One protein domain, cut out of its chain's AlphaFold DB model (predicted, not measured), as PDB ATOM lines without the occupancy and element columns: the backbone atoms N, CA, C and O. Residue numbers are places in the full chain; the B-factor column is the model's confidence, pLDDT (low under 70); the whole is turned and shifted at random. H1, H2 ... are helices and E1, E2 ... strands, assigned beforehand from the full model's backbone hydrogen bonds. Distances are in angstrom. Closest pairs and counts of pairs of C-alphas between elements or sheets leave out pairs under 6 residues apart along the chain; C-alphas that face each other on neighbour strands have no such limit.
ATOM      1  N   ARG A   7     147.136 133.839  87.040       50.12
ATOM      2  CA  ARG A   7     146.571 134.790  88.011       50.12
ATOM      3  C   ARG A   7     145.452 134.193  88.872       50.12
ATOM      4  O   ARG A   7     145.298 134.615  90.015       50.12
ATOM      5  N   ARG A   8     144.697 133.205  88.366       48.69
ATOM      6  CA  ARG A   8     143.642 132.527  89.147       48.69
ATOM      7  C   ARG A   8     144.224 131.674  90.276       48.69
ATOM      8  O   ARG A   8     143.712 131.720  91.389       48.69
ATOM      9  N   ALA A   9     145.331 130.978  90.018       54.66
ATOM     10  CA  ALA A   9     145.978 130.108  91.002       54.66
ATOM     11  C   ALA A   9     146.536 130.882  92.215       54.66
ATOM     12  O   ALA A   9     146.468 130.407  93.352       54.66
ATOM     13  N   HIS A  10     147.046 132.100  91.998       53.22
ATOM     14  CA  HIS A  10     147.565 132.946  93.080       53.22
ATOM     15  C   HIS A  10     146.456 133.508  93.983       53.22
ATOM     16  O   HIS A  10     146.613 133.512  95.204       53.22
ATOM     17  N   TYR A  11     145.322 133.922  93.407       57.22
ATOM     18  CA  TYR A  11     144.156 134.368  94.181       57.22
ATOM     19  C   TYR A  11     143.585 133.235  95.049       57.22
ATOM     20  O   TYR A  11     143.283 133.439  96.226       57.22
ATOM     21  N   ASP A  12     143.539 132.017  94.505       64.19
ATOM     22  CA  ASP A  12     143.131 130.825  95.250       64.19
ATOM     23  C   ASP A  12     144.065 130.504  96.420       64.19
ATOM     24  O   ASP A  12     143.611 130.003  97.444       64.19
ATOM     25  N   SER A  13     145.360 130.797  96.302       66.00
ATOM     26  CA  SER A  13     146.333 130.506  97.362       66.00
ATOM     27  C   SER A  13     146.116 131.392  98.591       66.00
ATOM     28  O   SER A  13     146.051 130.884  99.708       66.00
ATOM     29  N   PHE A  14     145.914 132.701  98.393       72.50
ATOM     30  CA  PHE A  14     145.607 133.624  99.492       72.50
ATOM     31  C   PHE A  14     144.273 133.275 100.165       72.50
ATOM     32  O   PHE A  14     144.176 133.245 101.392       72.50
ATOM     33  N   ARG A  15     143.257 132.943  99.358       75.12
ATOM     34  CA  ARG A  15     141.943 132.525  99.852       75.12
ATOM     35  C   ARG A  15     142.005 131.217 100.644       75.12
ATOM     36  O   ARG A  15     141.401 131.130 101.701       75.12
ATOM     37  N   LYS A  16     142.793 130.236 100.201       77.50
ATOM     38  CA  LYS A  16     142.996 128.984 100.944       77.50
ATOM     39  C   LYS A  16     143.692 129.207 102.285       77.50
ATOM     40  O   LYS A  16     143.300 128.588 103.266       77.50
ATOM     41  N   VAL A  17     144.690 130.094 102.350       74.94
ATOM     42  CA  VAL A  17     145.338 130.462 103.625       74.94
ATOM     43  C   VAL A  17     144.314 131.084 104.570       74.94
ATOM     44  O   VAL A  17     144.187 130.653 105.710       74.94
ATOM     45  N   CYS A  18     143.538 132.038 104.063       74.44
ATOM     46  CA  CYS A  18     142.395 132.633 104.746       74.44
ATOM     47  C   CYS A  18     141.417 131.574 105.302       74.44
ATOM     48  O   CYS A  18     141.092 131.606 106.486       74.44
ATOM     49  N   ASP A  19     140.997 130.611 104.479       79.50
ATOM     50  CA  ASP A  19     140.045 129.562 104.863       79.50
ATOM     51  C   ASP A  19     140.624 128.604 105.927       79.50
ATOM     52  O   ASP A  19     139.929 128.209 106.863       79.50
ATOM     53  N   VAL A  20     141.910 128.243 105.823       79.06
ATOM     54  CA  VAL A  20     142.591 127.387 106.813       79.06
ATOM     55  C   VAL A  20     142.746 128.109 108.150       79.06
ATOM     56  O   VAL A  20     142.519 127.500 109.197       79.06
ATOM     57  N   VAL A  21     143.112 129.394 108.133       76.38
ATOM     58  CA  VAL A  21     143.224 130.209 109.352       76.38
ATOM     59  C   VAL A  21     141.861 130.333 110.024       76.38
ATOM     60  O   VAL A  21     141.757 130.067 111.219       76.38
ATOM     61  N   ASP A  22     140.804 130.629 109.261       74.44
ATOM     62  CA  ASP A  22     139.433 130.681 109.780       74.44
ATOM     63  C   ASP A  22     139.033 129.354 110.433       74.44
ATOM     64  O   ASP A  22     138.495 129.340 111.542       74.44
ATOM     65  N   TYR A  23     139.332 128.228 109.778       76.44
ATOM     66  CA  TYR A  23     139.054 126.900 110.318       76.44
ATOM     67  C   TYR A  23     139.793 126.644 111.639       76.44
ATOM     68  O   TYR A  23     139.191 126.140 112.591       76.44
ATOM     69  N   GLN A  24     141.078 127.000 111.731       73.00
ATOM     70  CA  GLN A  24     141.854 126.814 112.961       73.00
ATOM     71  C   GLN A  24     141.348 127.689 114.105       73.00
ATOM     72  O   GLN A  24     141.151 127.179 115.209       73.00
ATOM     73  N   VAL A  25     141.058 128.962 113.821       71.62
ATOM     74  CA  VAL A  25     140.430 129.887 114.770       71.62
ATOM     75  C   VAL A  25     139.129 129.271 115.298       71.62
ATOM     76  O   VAL A  25     138.961 129.101 116.503       71.62
ATOM     77  N   GLN A  26     138.227 128.835 114.415       70.75
ATOM     78  CA  GLN A  26     136.951 128.233 114.820       70.75
ATOM     79  C   GLN A  26     137.118 126.960 115.657       70.75
ATOM     80  O   GLN A  26     136.387 126.762 116.636       70.75
ATOM     81  N   LYS A  27     138.058 126.086 115.280       67.50
ATOM     82  CA  LYS A  27     138.333 124.834 115.991       67.50
ATOM     83  C   LYS A  27     138.819 125.107 117.410       67.50
ATOM     84  O   LYS A  27     138.282 124.526 118.354       67.50
ATOM     85  N   ASN A  28     139.780 126.010 117.570       64.19
ATOM     86  CA  ASN A  28     140.377 126.254 118.875       64.19
ATOM     87  C   ASN A  28     139.412 127.024 119.779       64.19
ATOM     88  O   ASN A  28     139.202 126.582 120.897       64.19
ATOM     89  N   PHE A  29     138.668 128.023 119.287       60.84
ATOM     90  CA  PHE A  29     137.601 128.658 120.084       60.84
ATOM     91  C   PHE A  29     136.492 127.681 120.522       60.84
ATOM     92  O   PHE A  29     135.863 127.886 121.556       60.84
ATOM     93  N   THR A  30     136.236 126.608 119.765       56.00
ATOM     94  CA  THR A  30     135.236 125.590 120.141       56.00
ATOM     95  C   THR A  30     135.732 124.652 121.247       56.00
ATOM     96  O   THR A  30     134.917 124.136 122.011       56.00
ATOM     97  N   ASN A  31     137.044 124.438 121.350       52.75
ATOM     98  CA  ASN A  31     137.640 123.496 122.302       52.75
ATOM     99  C   ASN A  31     137.841 124.079 123.707       52.75
ATOM    100  O   ASN A  31     138.193 123.342 124.624       52.75
ATOM    101  N   TRP A  32     137.592 125.372 123.900       52.31
ATOM    102  CA  TRP A  32     137.717 126.021 125.199       52.31
ATOM    103  C   TRP A  32     136.388 125.958 125.943       52.31
ATOM    104  O   TRP A  32     135.488 126.771 125.724       52.31
ATOM    105  N   ARG A  33     136.248 124.974 126.833       51.66
ATOM    106  CA  ARG A  33     135.237 125.013 127.895       51.66
ATOM    107  C   ARG A  33     135.887 125.629 129.125       51.66
ATOM    108  O   ARG A  33     136.835 125.072 129.660       51.66
ATOM    109  N   PHE A  34     135.388 126.789 129.534       54.88
ATOM    110  CA  PHE A  34     135.811 127.441 130.765       54.88
ATOM    111  C   PHE A  34     135.169 126.713 131.942       54.88
ATOM    112  O   PHE A  34     134.010 126.971 132.254       54.88
ATOM    113  N   ASP A  35     135.914 125.808 132.569       46.97
ATOM    114  CA  ASP A  35     135.566 125.274 133.882       46.97
ATOM    115  C   ASP A  35     136.681 125.609 134.877       46.97
ATOM    116  O   ASP A  35     137.841 125.236 134.705       46.97
ATOM    117  N   GLY A  36     136.297 126.334 135.925       51.97
ATOM    118  CA  GLY A  36     136.946 126.319 137.233       51.97
ATOM    119  C   GLY A  36     138.279 127.040 137.408       51.97
ATOM    120  O   GLY A  36     138.320 127.966 138.208       51.97
ATOM    121  N   ASP A  37     139.361 126.606 136.753       51.66
ATOM    122  CA  ASP A  37     140.704 126.831 137.333       51.66
ATOM    123  C   ASP A  37     141.908 126.888 136.363       51.66
ATOM    124  O   ASP A  37     143.050 126.957 136.817       51.66
ATOM    125  N   GLU A  38     141.729 126.889 135.036       45.84
ATOM    126  CA  GLU A  38     142.875 126.713 134.120       45.84
ATOM    127  C   GLU A  38     143.393 127.969 133.395       45.84
ATOM    128  O   GLU A  38     142.660 128.877 132.995       45.84
ATOM    129  N   ASN A  39     144.724 127.983 133.233       44.25
ATOM    130  CA  ASN A  39     145.534 129.028 132.616       44.25
ATOM    131  C   ASN A  39     145.021 129.431 131.228       44.25
ATOM    132  O   ASN A  39     144.836 128.602 130.339       44.25
ATOM    133  N   VAL A  40     144.899 130.742 131.015       49.91
ATOM    134  CA  VAL A  40     144.578 131.335 129.713       49.91
ATOM    135  C   VAL A  40     145.717 131.042 128.728       49.91
ATOM    136  O   VAL A  40     146.729 131.742 128.711       49.91
ATOM    137  N   ASN A  41     145.560 130.013 127.900       51.19
ATOM    138  CA  ASN A  41     146.460 129.705 126.789       51.19
ATOM    139  C   ASN A  41     146.263 130.698 125.619       51.19
ATOM    140  O   ASN A  41     145.499 130.452 124.696       51.19
ATOM    141  N   ILE A  42     146.875 131.881 125.659       58.25
ATOM    142  CA  ILE A  42     146.718 132.878 124.584       58.25
ATOM    143  C   ILE A  42     147.365 132.342 123.292       58.25
ATOM    144  O   ILE A  42     148.558 132.530 123.065       58.25
ATOM    145  N   GLU A  43     146.585 131.675 122.442       60.38
ATOM    146  CA  GLU A  43     147.020 131.256 121.109       60.38
ATOM    147  C   GLU A  43     146.899 132.434 120.141       60.38
ATOM    148  O   GLU A  43     145.802 132.918 119.853       60.38
ATOM    149  N   ILE A  44     148.044 132.918 119.656       62.84
ATOM    150  CA  ILE A  44     148.112 134.024 118.700       62.84
ATOM    151  C   ILE A  44     148.418 133.451 117.318       62.84
ATOM    152  O   ILE A  44     149.473 132.856 117.100       62.84
ATOM    153  N   TYR A  45     147.498 133.643 116.374       66.62
ATOM    154  CA  TYR A  45     147.690 133.228 114.989       66.62
ATOM    155  C   TYR A  45     148.416 134.317 114.200       66.62
ATOM    156  O   TYR A  45     147.859 135.391 113.980       66.62
ATOM    157  N   TYR A  46     149.624 134.003 113.728       70.62
ATOM    158  CA  TYR A  46     150.407 134.832 112.805       70.62
ATOM    159  C   TYR A  46     150.555 134.130 111.449       70.62
ATOM    160  O   TYR A  46     151.601 133.546 111.156       70.62
ATOM    161  N   PRO A  47     149.507 134.101 110.610       80.12
ATOM    162  CA  PRO A  47     149.650 133.601 109.253       80.12
ATOM    163  C   PRO A  47     150.568 134.525 108.443       80.12
ATOM    164  O   PRO A  47     150.240 135.683 108.183       80.12
ATOM    165  N   VAL A  48     151.710 133.982 108.018       83.50
ATOM    166  CA  VAL A  48     152.691 134.676 107.177       83.50
ATOM    167  C   VAL A  48     152.751 134.012 105.806       83.50
ATOM    168  O   VAL A  48     152.911 132.796 105.696       83.50
ATOM    169  N   ILE A  49     152.653 134.816 104.751       85.44
ATOM    170  CA  ILE A  49     152.851 134.391 103.366       85.44
ATOM    171  C   ILE A  49     154.183 134.948 102.880       85.44
ATOM    172  O   ILE A  49     154.389 136.161 102.844       85.44
ATOM    173  N   ILE A  50     155.076 134.051 102.473       86.06
ATOM    174  CA  ILE A  50     156.406 134.395 101.972       86.06
ATOM    175  C   ILE A  50     156.404 134.279 100.449       86.06
ATOM    176  O   ILE A  50     156.022 133.250  99.893       86.06
ATOM    177  N   LEU A  51     156.833 135.342  99.773       85.81
ATOM    178  CA  LEU A  51     156.895 135.417  98.316       85.81
ATOM    179  C   LEU A  51     158.346 135.520  97.838       85.81
ATOM    180  O   LEU A  51     159.089 136.395  98.283       85.81
ATOM    181  N   GLN A  52     158.722 134.680  96.869       81.50
ATOM    182  CA  GLN A  52     160.028 134.769  96.196       81.50
ATOM    183  C   GLN A  52     160.074 135.898  95.148       81.50
ATOM    184  O   GLN A  52     161.144 136.359  94.759       81.50
ATOM    185  N   GLY A  53     158.906 136.351  94.681       84.19
ATOM    186  CA  GLY A  53     158.768 137.371  93.641       84.19
ATOM    187  C   GLY A  53     158.704 138.813  94.154       84.19
ATOM    188  O   GLY A  53     158.966 139.125  95.321       84.19
ATOM    189  N   GLU A  54     158.329 139.718  93.250       85.75
ATOM    190  CA  GLU A  54     158.012 141.096  93.612       85.75
ATOM    191  C   GLU A  54     156.671 141.177  94.345       85.75
ATOM    192  O   GLU A  54     155.684 140.550  93.962       85.75
ATOM    193  N   LEU A  55     156.642 142.000  95.390       87.88
ATOM    194  CA  LEU A  55     155.432 142.364  96.109       87.88
ATOM    195  C   LEU A  55     155.107 143.818  95.771       87.88
ATOM    196  O   LEU A  55     155.942 144.706  95.955       87.88
ATOM    197  N   LEU A  56     153.903 144.044  95.247       88.81
ATOM    198  CA  LEU A  56     153.429 145.356  94.826       88.81
ATOM    199  C   LEU A  56     152.194 145.750  95.639       88.81
ATOM    200  O   LEU A  56     151.214 145.013  95.701       88.81
ATOM    201  N   GLU A  57     152.236 146.936  96.232       88.12
ATOM    202  CA  GLU A  57     151.095 147.596  96.849       88.12
ATOM    203  C   GLU A  57     150.358 148.417  95.789       88.12
ATOM    204  O   GLU A  57     150.939 149.316  95.172       88.12
ATOM    205  N   ALA A  58     149.072 148.133  95.592       88.00
ATOM    206  CA  ALA A  58     148.198 148.970  94.784       88.00
ATOM    207  C   ALA A  58     147.529 150.021  95.673       88.00
ATOM    208  O   ALA A  58     146.816 149.683  96.614       88.00
ATOM    209  N   ARG A  59     147.734 151.301  95.355       86.88
ATOM    210  CA  ARG A  59     147.034 152.417  95.998       86.88
ATOM    211  C   ARG A  59     146.147 153.124  94.998       86.88
ATOM    212  O   ARG A  59     146.630 153.649  93.990       86.88
ATOM    213  N   GLU A  60     144.860 153.156  95.308       86.94
ATOM    214  CA  GLU A  60     143.893 153.953  94.574       86.94
ATOM    215  C   GLU A  60     144.095 155.442  94.889       86.94
ATOM    216  O   GLU A  60     144.273 155.856  96.035       86.94
ATOM    217  N   THR A  61     144.090 156.257  93.846       86.19
ATOM    218  CA  THR A  61     144.062 157.717  93.918       86.19
ATOM    219  C   THR A  61     142.803 158.209  93.212       86.19
ATOM    220  O   THR A  61     142.197 157.471  92.442       86.19
ATOM    221  N   LYS A  62     142.425 159.482  93.402       80.62
ATOM    222  CA  LYS A  62     141.178 160.064  92.855       80.62
ATOM    223  C   LYS A  62     140.954 159.844  91.345       80.62
ATOM    224  O   LYS A  62     139.840 160.061  90.881       80.62
ATOM    225  N   LYS A  63     141.997 159.514  90.570       84.62
ATOM    226  CA  LYS A  63     141.927 159.334  89.109       84.62
ATOM    227  C   LYS A  63     142.704 158.127  88.563       84.62
ATOM    228  O   LYS A  63     142.647 157.893  87.360       84.62
ATOM    229  N   SER A  64     143.466 157.398  89.381       89.12
ATOM    230  CA  SER A  64     144.307 156.291  88.900       89.12
ATOM    231  C   SER A  64     144.715 155.329  90.015       89.12
ATOM    232  O   SER A  64     144.647 155.664  91.196       89.12
ATOM    233  N   VAL A  65     145.199 154.147  89.636       88.25
ATOM    234  CA  VAL A  65     145.843 153.195  90.548       88.25
ATOM    235  C   VAL A  65     147.355 153.314  90.389       88.25
ATOM    236  O   VAL A  65     147.874 153.230  89.277       88.25
ATOM    237  N   THR A  66     148.066 153.507  91.498       89.06
ATOM    238  CA  THR A  66     149.535 153.490  91.525       89.06
ATOM    239  C   THR A  66     150.024 152.190  92.144       89.06
ATOM    240  O   THR A  66     149.510 151.770  93.179       89.06
ATOM    241  N   LEU A  67     151.011 151.555  91.511       90.12
ATOM    242  CA  LEU A  67     151.677 150.365  92.033       90.12
ATOM    243  C   LEU A  67     153.023 150.775  92.632       90.12
ATOM    244  O   LEU A  67     153.788 151.502  91.996       90.12
ATOM    245  N   ARG A  68     153.315 150.325  93.851       90.06
ATOM    246  CA  ARG A  68     154.598 150.561  94.524       90.06
ATOM    247  C   ARG A  68     155.183 149.252  95.012       90.06
ATOM    248  O   ARG A  68     154.453 148.416  95.523       90.06
ATOM    249  N   SER A  69     156.497 149.083  94.893       89.88
ATOM    250  CA  SER A  69     157.163 147.931  95.502       89.88
ATOM    251  C   SER A  69     157.065 148.011  97.024       89.88
ATOM    252  O   SER A  69     157.327 149.061  97.611       89.88
ATOM    253  N   ALA A  70     156.690 146.899  97.647       89.38
ATOM    254  CA  ALA A  70     156.620 146.737  99.089       89.38
ATOM    255  C   ALA A  70     157.467 145.533  99.515       89.38
ATOM    256  O   ALA A  70     157.615 144.558  98.780       89.38
ATOM    257  N   ALA A  71     158.053 145.597 100.707       87.88
ATOM    258  CA  ALA A  71     158.761 144.460 101.301       87.88
ATOM    259  C   ALA A  71     157.854 143.627 102.218       87.88
ATOM    260  O   ALA A  71     158.088 142.432 102.398       87.88
ATOM    261  N   HIS A  72     156.818 144.270 102.761       90.69
ATOM    262  CA  HIS A  72     155.874 143.729 103.727       90.69
ATOM    263  C   HIS A  72     154.527 144.438 103.550       90.69
ATOM    264  O   HIS A  72     154.487 145.666 103.469       90.69
ATOM    265  N   LEU A  73     153.444 143.669 103.466       88.88
ATOM    266  CA  LEU A  73     152.064 144.142 103.482       88.88
ATOM    267  C   LEU A  73     151.296 143.438 104.596       88.88
ATOM    268  O   LEU A  73     151.482 142.246 104.829       88.88
ATOM    269  N   GLN A  74     150.408 144.181 105.247       88.00
ATOM    270  CA  GLN A  74     149.561 143.676 106.321       88.00
ATOM    271  C   GLN A  74     148.118 143.638 105.836       88.00
ATOM    272  O   GLN A  74     147.582 144.650 105.382       88.00
ATOM    273  N   PHE A  75     147.480 142.482 105.952       83.56
ATOM    274  CA  PHE A  75     146.076 142.309 105.619       83.56
ATOM    275  C   PHE A  75     145.295 141.968 106.881       83.56
ATOM    276  O   PHE A  75     145.511 140.926 107.490       83.56
ATOM    277  N   ARG A  76     144.384 142.850 107.289       82.62
ATOM    278  CA  ARG A  76     143.512 142.604 108.440       82.62
ATOM    279  C   ARG A  76     142.219 141.967 107.977       82.62
ATOM    280  O   ARG A  76     141.596 142.450 107.032       82.62
ATOM    281  N   ARG A  77     141.808 140.907 108.662       80.00
ATOM    282  CA  ARG A  77     140.550 140.221 108.406       80.00
ATOM    283  C   ARG A  77     139.775 140.081 109.707       80.00
ATOM    284  O   ARG A  77     140.314 139.620 110.709       80.00
ATOM    285  N   SER A  78     138.508 140.477 109.663       77.75
ATOM    286  CA  SER A  78     137.567 140.315 110.767       77.75
ATOM    287  C   SER A  78     136.567 139.229 110.377       77.75
ATOM    288  O   SER A  78     135.943 139.303 109.316       77.75
ATOM    289  N   VAL A  79     136.434 138.206 111.215       73.25
ATOM    290  CA  VAL A  79     135.527 137.077 111.006       73.25
ATOM    291  C   VAL A  79     134.609 136.951 112.210       73.25
ATOM    292  O   VAL A  79     135.054 136.793 113.345       73.25
ATOM    293  N   ALA A  80     133.302 137.003 111.959       68.69
ATOM    294  CA  ALA A  80     132.298 136.752 112.980       68.69
ATOM    295  C   ALA A  80     132.150 135.239 113.191       68.69
ATOM    296  O   ALA A  80     131.710 134.519 112.297       68.69
ATOM    297  N   THR A  81     132.492 134.759 114.384       63.03
ATOM    298  CA  THR A  81     132.364 133.351 114.769       63.03
ATOM    299  C   THR A  81     131.500 133.238 116.019       63.03
ATOM    300  O   THR A  81     131.838 133.798 117.054       63.03
ATOM    301  N   LYS A  82     130.379 132.501 115.939       61.31
ATOM    302  CA  LYS A  82     129.498 132.163 117.083       61.31
ATOM    303  C   LYS A  82     129.134 133.360 117.992       61.31
ATOM    304  O   LYS A  82     129.047 133.218 119.205       61.31
ATOM    305  N   GLY A  83     128.908 134.536 117.401       66.94
ATOM    306  CA  GLY A  83     128.545 135.761 118.129       66.94
ATOM    307  C   GLY A  83     129.726 136.603 118.630       66.94
ATOM    308  O   GLY A  83     129.504 137.677 119.180       66.94
ATOM    309  N   THR A  84     130.970 136.175 118.403       61.25
ATOM    310  CA  THR A  84     132.189 136.932 118.720       61.25
ATOM    311  C   THR A  84     132.908 137.332 117.430       61.25
ATOM    312  O   THR A  84     133.080 136.515 116.527       61.25
ATOM    313  N   SER A  85     133.314 138.598 117.313       67.44
ATOM    314  CA  SER A  85     134.157 139.054 116.201       67.44
ATOM    315  C   SER A  85     135.612 138.751 116.527       67.44
ATOM    316  O   SER A  85     136.125 139.237 117.533       67.44
ATOM    317  N   VAL A  86     136.262 137.943 115.693       70.62
ATOM    318  CA  VAL A  86     137.693 137.660 115.795       70.62
ATOM    319  C   VAL A  86     138.403 138.420 114.690       70.62
ATOM    320  O   VAL A  86     138.052 138.299 113.518       70.62
ATOM    321  N   GLU A  87     139.402 139.205 115.070       74.75
ATOM    322  CA  GLU A  87     140.262 139.913 114.130       74.75
ATOM    323  C   GLU A  87     141.629 139.249 114.109       74.75
ATOM    324  O   GLU A  87     142.215 138.988 115.161       74.75
ATOM    325  N   TYR A  88     142.141 138.984 112.914       75.00
ATOM    326  CA  TYR A  88     143.500 138.500 112.735       75.00
ATOM    327  C   TYR A  88     144.179 139.219 111.576       75.00
ATOM    328  O   TYR A  88     143.541 139.799 110.689       75.00
ATOM    329  N   GLN A  89     145.506 139.201 111.610       82.62
ATOM    330  CA  GLN A  89     146.347 139.832 110.612       82.62
ATOM    331  C   GLN A  89     147.100 138.759 109.834       82.62
ATOM    332  O   GLN A  89     147.674 137.850 110.421       82.62
ATOM    333  N   ILE A  90     147.084 138.875 108.510       85.44
ATOM    334  CA  ILE A  90     147.916 138.098 107.600       85.44
ATOM    335  C   ILE A  90     149.044 139.004 107.131       85.44
ATOM    336  O   ILE A  90     148.795 140.064 106.554       85.44
ATOM    337  N   ASP A  91     150.279 138.582 107.360       87.62
ATOM    338  CA  ASP A  91     151.457 139.288 106.879       87.62
ATOM    339  C   ASP A  91     151.924 138.672 105.560       87.62
ATOM    340  O   ASP A  91     152.111 137.464 105.447       87.62
ATOM    341  N   VAL A  92     152.122 139.504 104.542       88.69
ATOM    342  CA  VAL A  92     152.689 139.098 103.253       88.69
ATOM    343  C   VAL A  92     154.052 139.747 103.122       88.69
ATOM    344  O   VAL A  92     154.153 140.973 103.080       88.69
ATOM    345  N   ILE A  93     155.104 138.942 103.054       90.81
ATOM    346  CA  ILE A  93     156.486 139.421 103.022       90.81
ATOM    347  C   ILE A  93     157.244 138.850 101.833       90.81
ATOM    348  O   ILE A  93     156.982 137.745 101.357       90.81
ATOM    349  N   ARG A  94     158.229 139.609 101.356       91.38
ATOM    350  CA  ARG A  94     159.224 139.073 100.424       91.38
ATOM    351  C   ARG A  94     160.203 138.186 101.185       91.38
ATOM    352  O   ARG A  94     160.577 138.517 102.306       91.38
ATOM    353  N   GLU A  95     160.683 137.123 100.553       87.88
ATOM    354  CA  GLU A  95     161.653 136.192 101.147       87.88
ATOM    355  C   GLU A  95     162.906 136.914 101.665       87.88
ATOM    356  O   GLU A  95     163.319 136.720 102.805       87.88
ATOM    357  N   GLN A  96     163.429 137.869 100.891       89.88
ATOM    358  CA  GLN A  96     164.552 138.726 101.297       89.88
ATOM    359  C   GLN A  96     164.294 139.560 102.569       89.88
ATOM    360  O   GLN A  96     165.227 140.100 103.156       89.88
TER     361      GLN A  96
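AT A GLANCE: This is residues 7 to 96 of the 134 residues of an uncharacterized protein of Verrucomicrobia bacterium (UniProt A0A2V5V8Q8). A long hairpin, E4 and E5, with short E1 beside E5, forms a sheet with helix H1 slanting over one face; a small hairpin, E2 and E3, extends at one end, and residues 33 to 39 stick out as a loop at the other. The 90 printed residues, mixed in class, hold one named helix and five strands, H1 E1 E2 E3 E4 E5; the mixed sheet runs E1 E5 E4. The whole is loose, radius of gyration of the C-alphas 17.1 A, spanning 56 by 32 by 23 A.

IN THESE COORDINATES: E5, residues 84 to 94, is 32.7 A long, ending at C-alpha 94 (159.224, 139.073, 100.424). E4 is residues 72 to 81, E1 48 to 51, E2 56 to 61, E3 64 to 69. H1, residues 7 to 31, spans 37.2 A from C-alpha 7 (146.571, 134.790, 88.011).

HOW THE PARTS SIT: E5 is antiparallel to E4 (N 75 to O 90, 2.8 A) and parallel to E1 (N 49 to O 91, 2.8 A). In two layers, a helix on one face of a sheet, H1 lies over E5 at a height of 8.1 A, slantwise at 37 degrees on the local plane; every O i to N i+4 pair is within hydrogen-bond range. E2 and E3 are an antiparallel hairpin (N 59 to O 66, 2.8 A), apart from H1.

THE WHOLE: The printed part has no cut. The link H1 to E1 is long. pLDDT is under 70 at residues 7 to 13, 27 to 45 and 80 to 85.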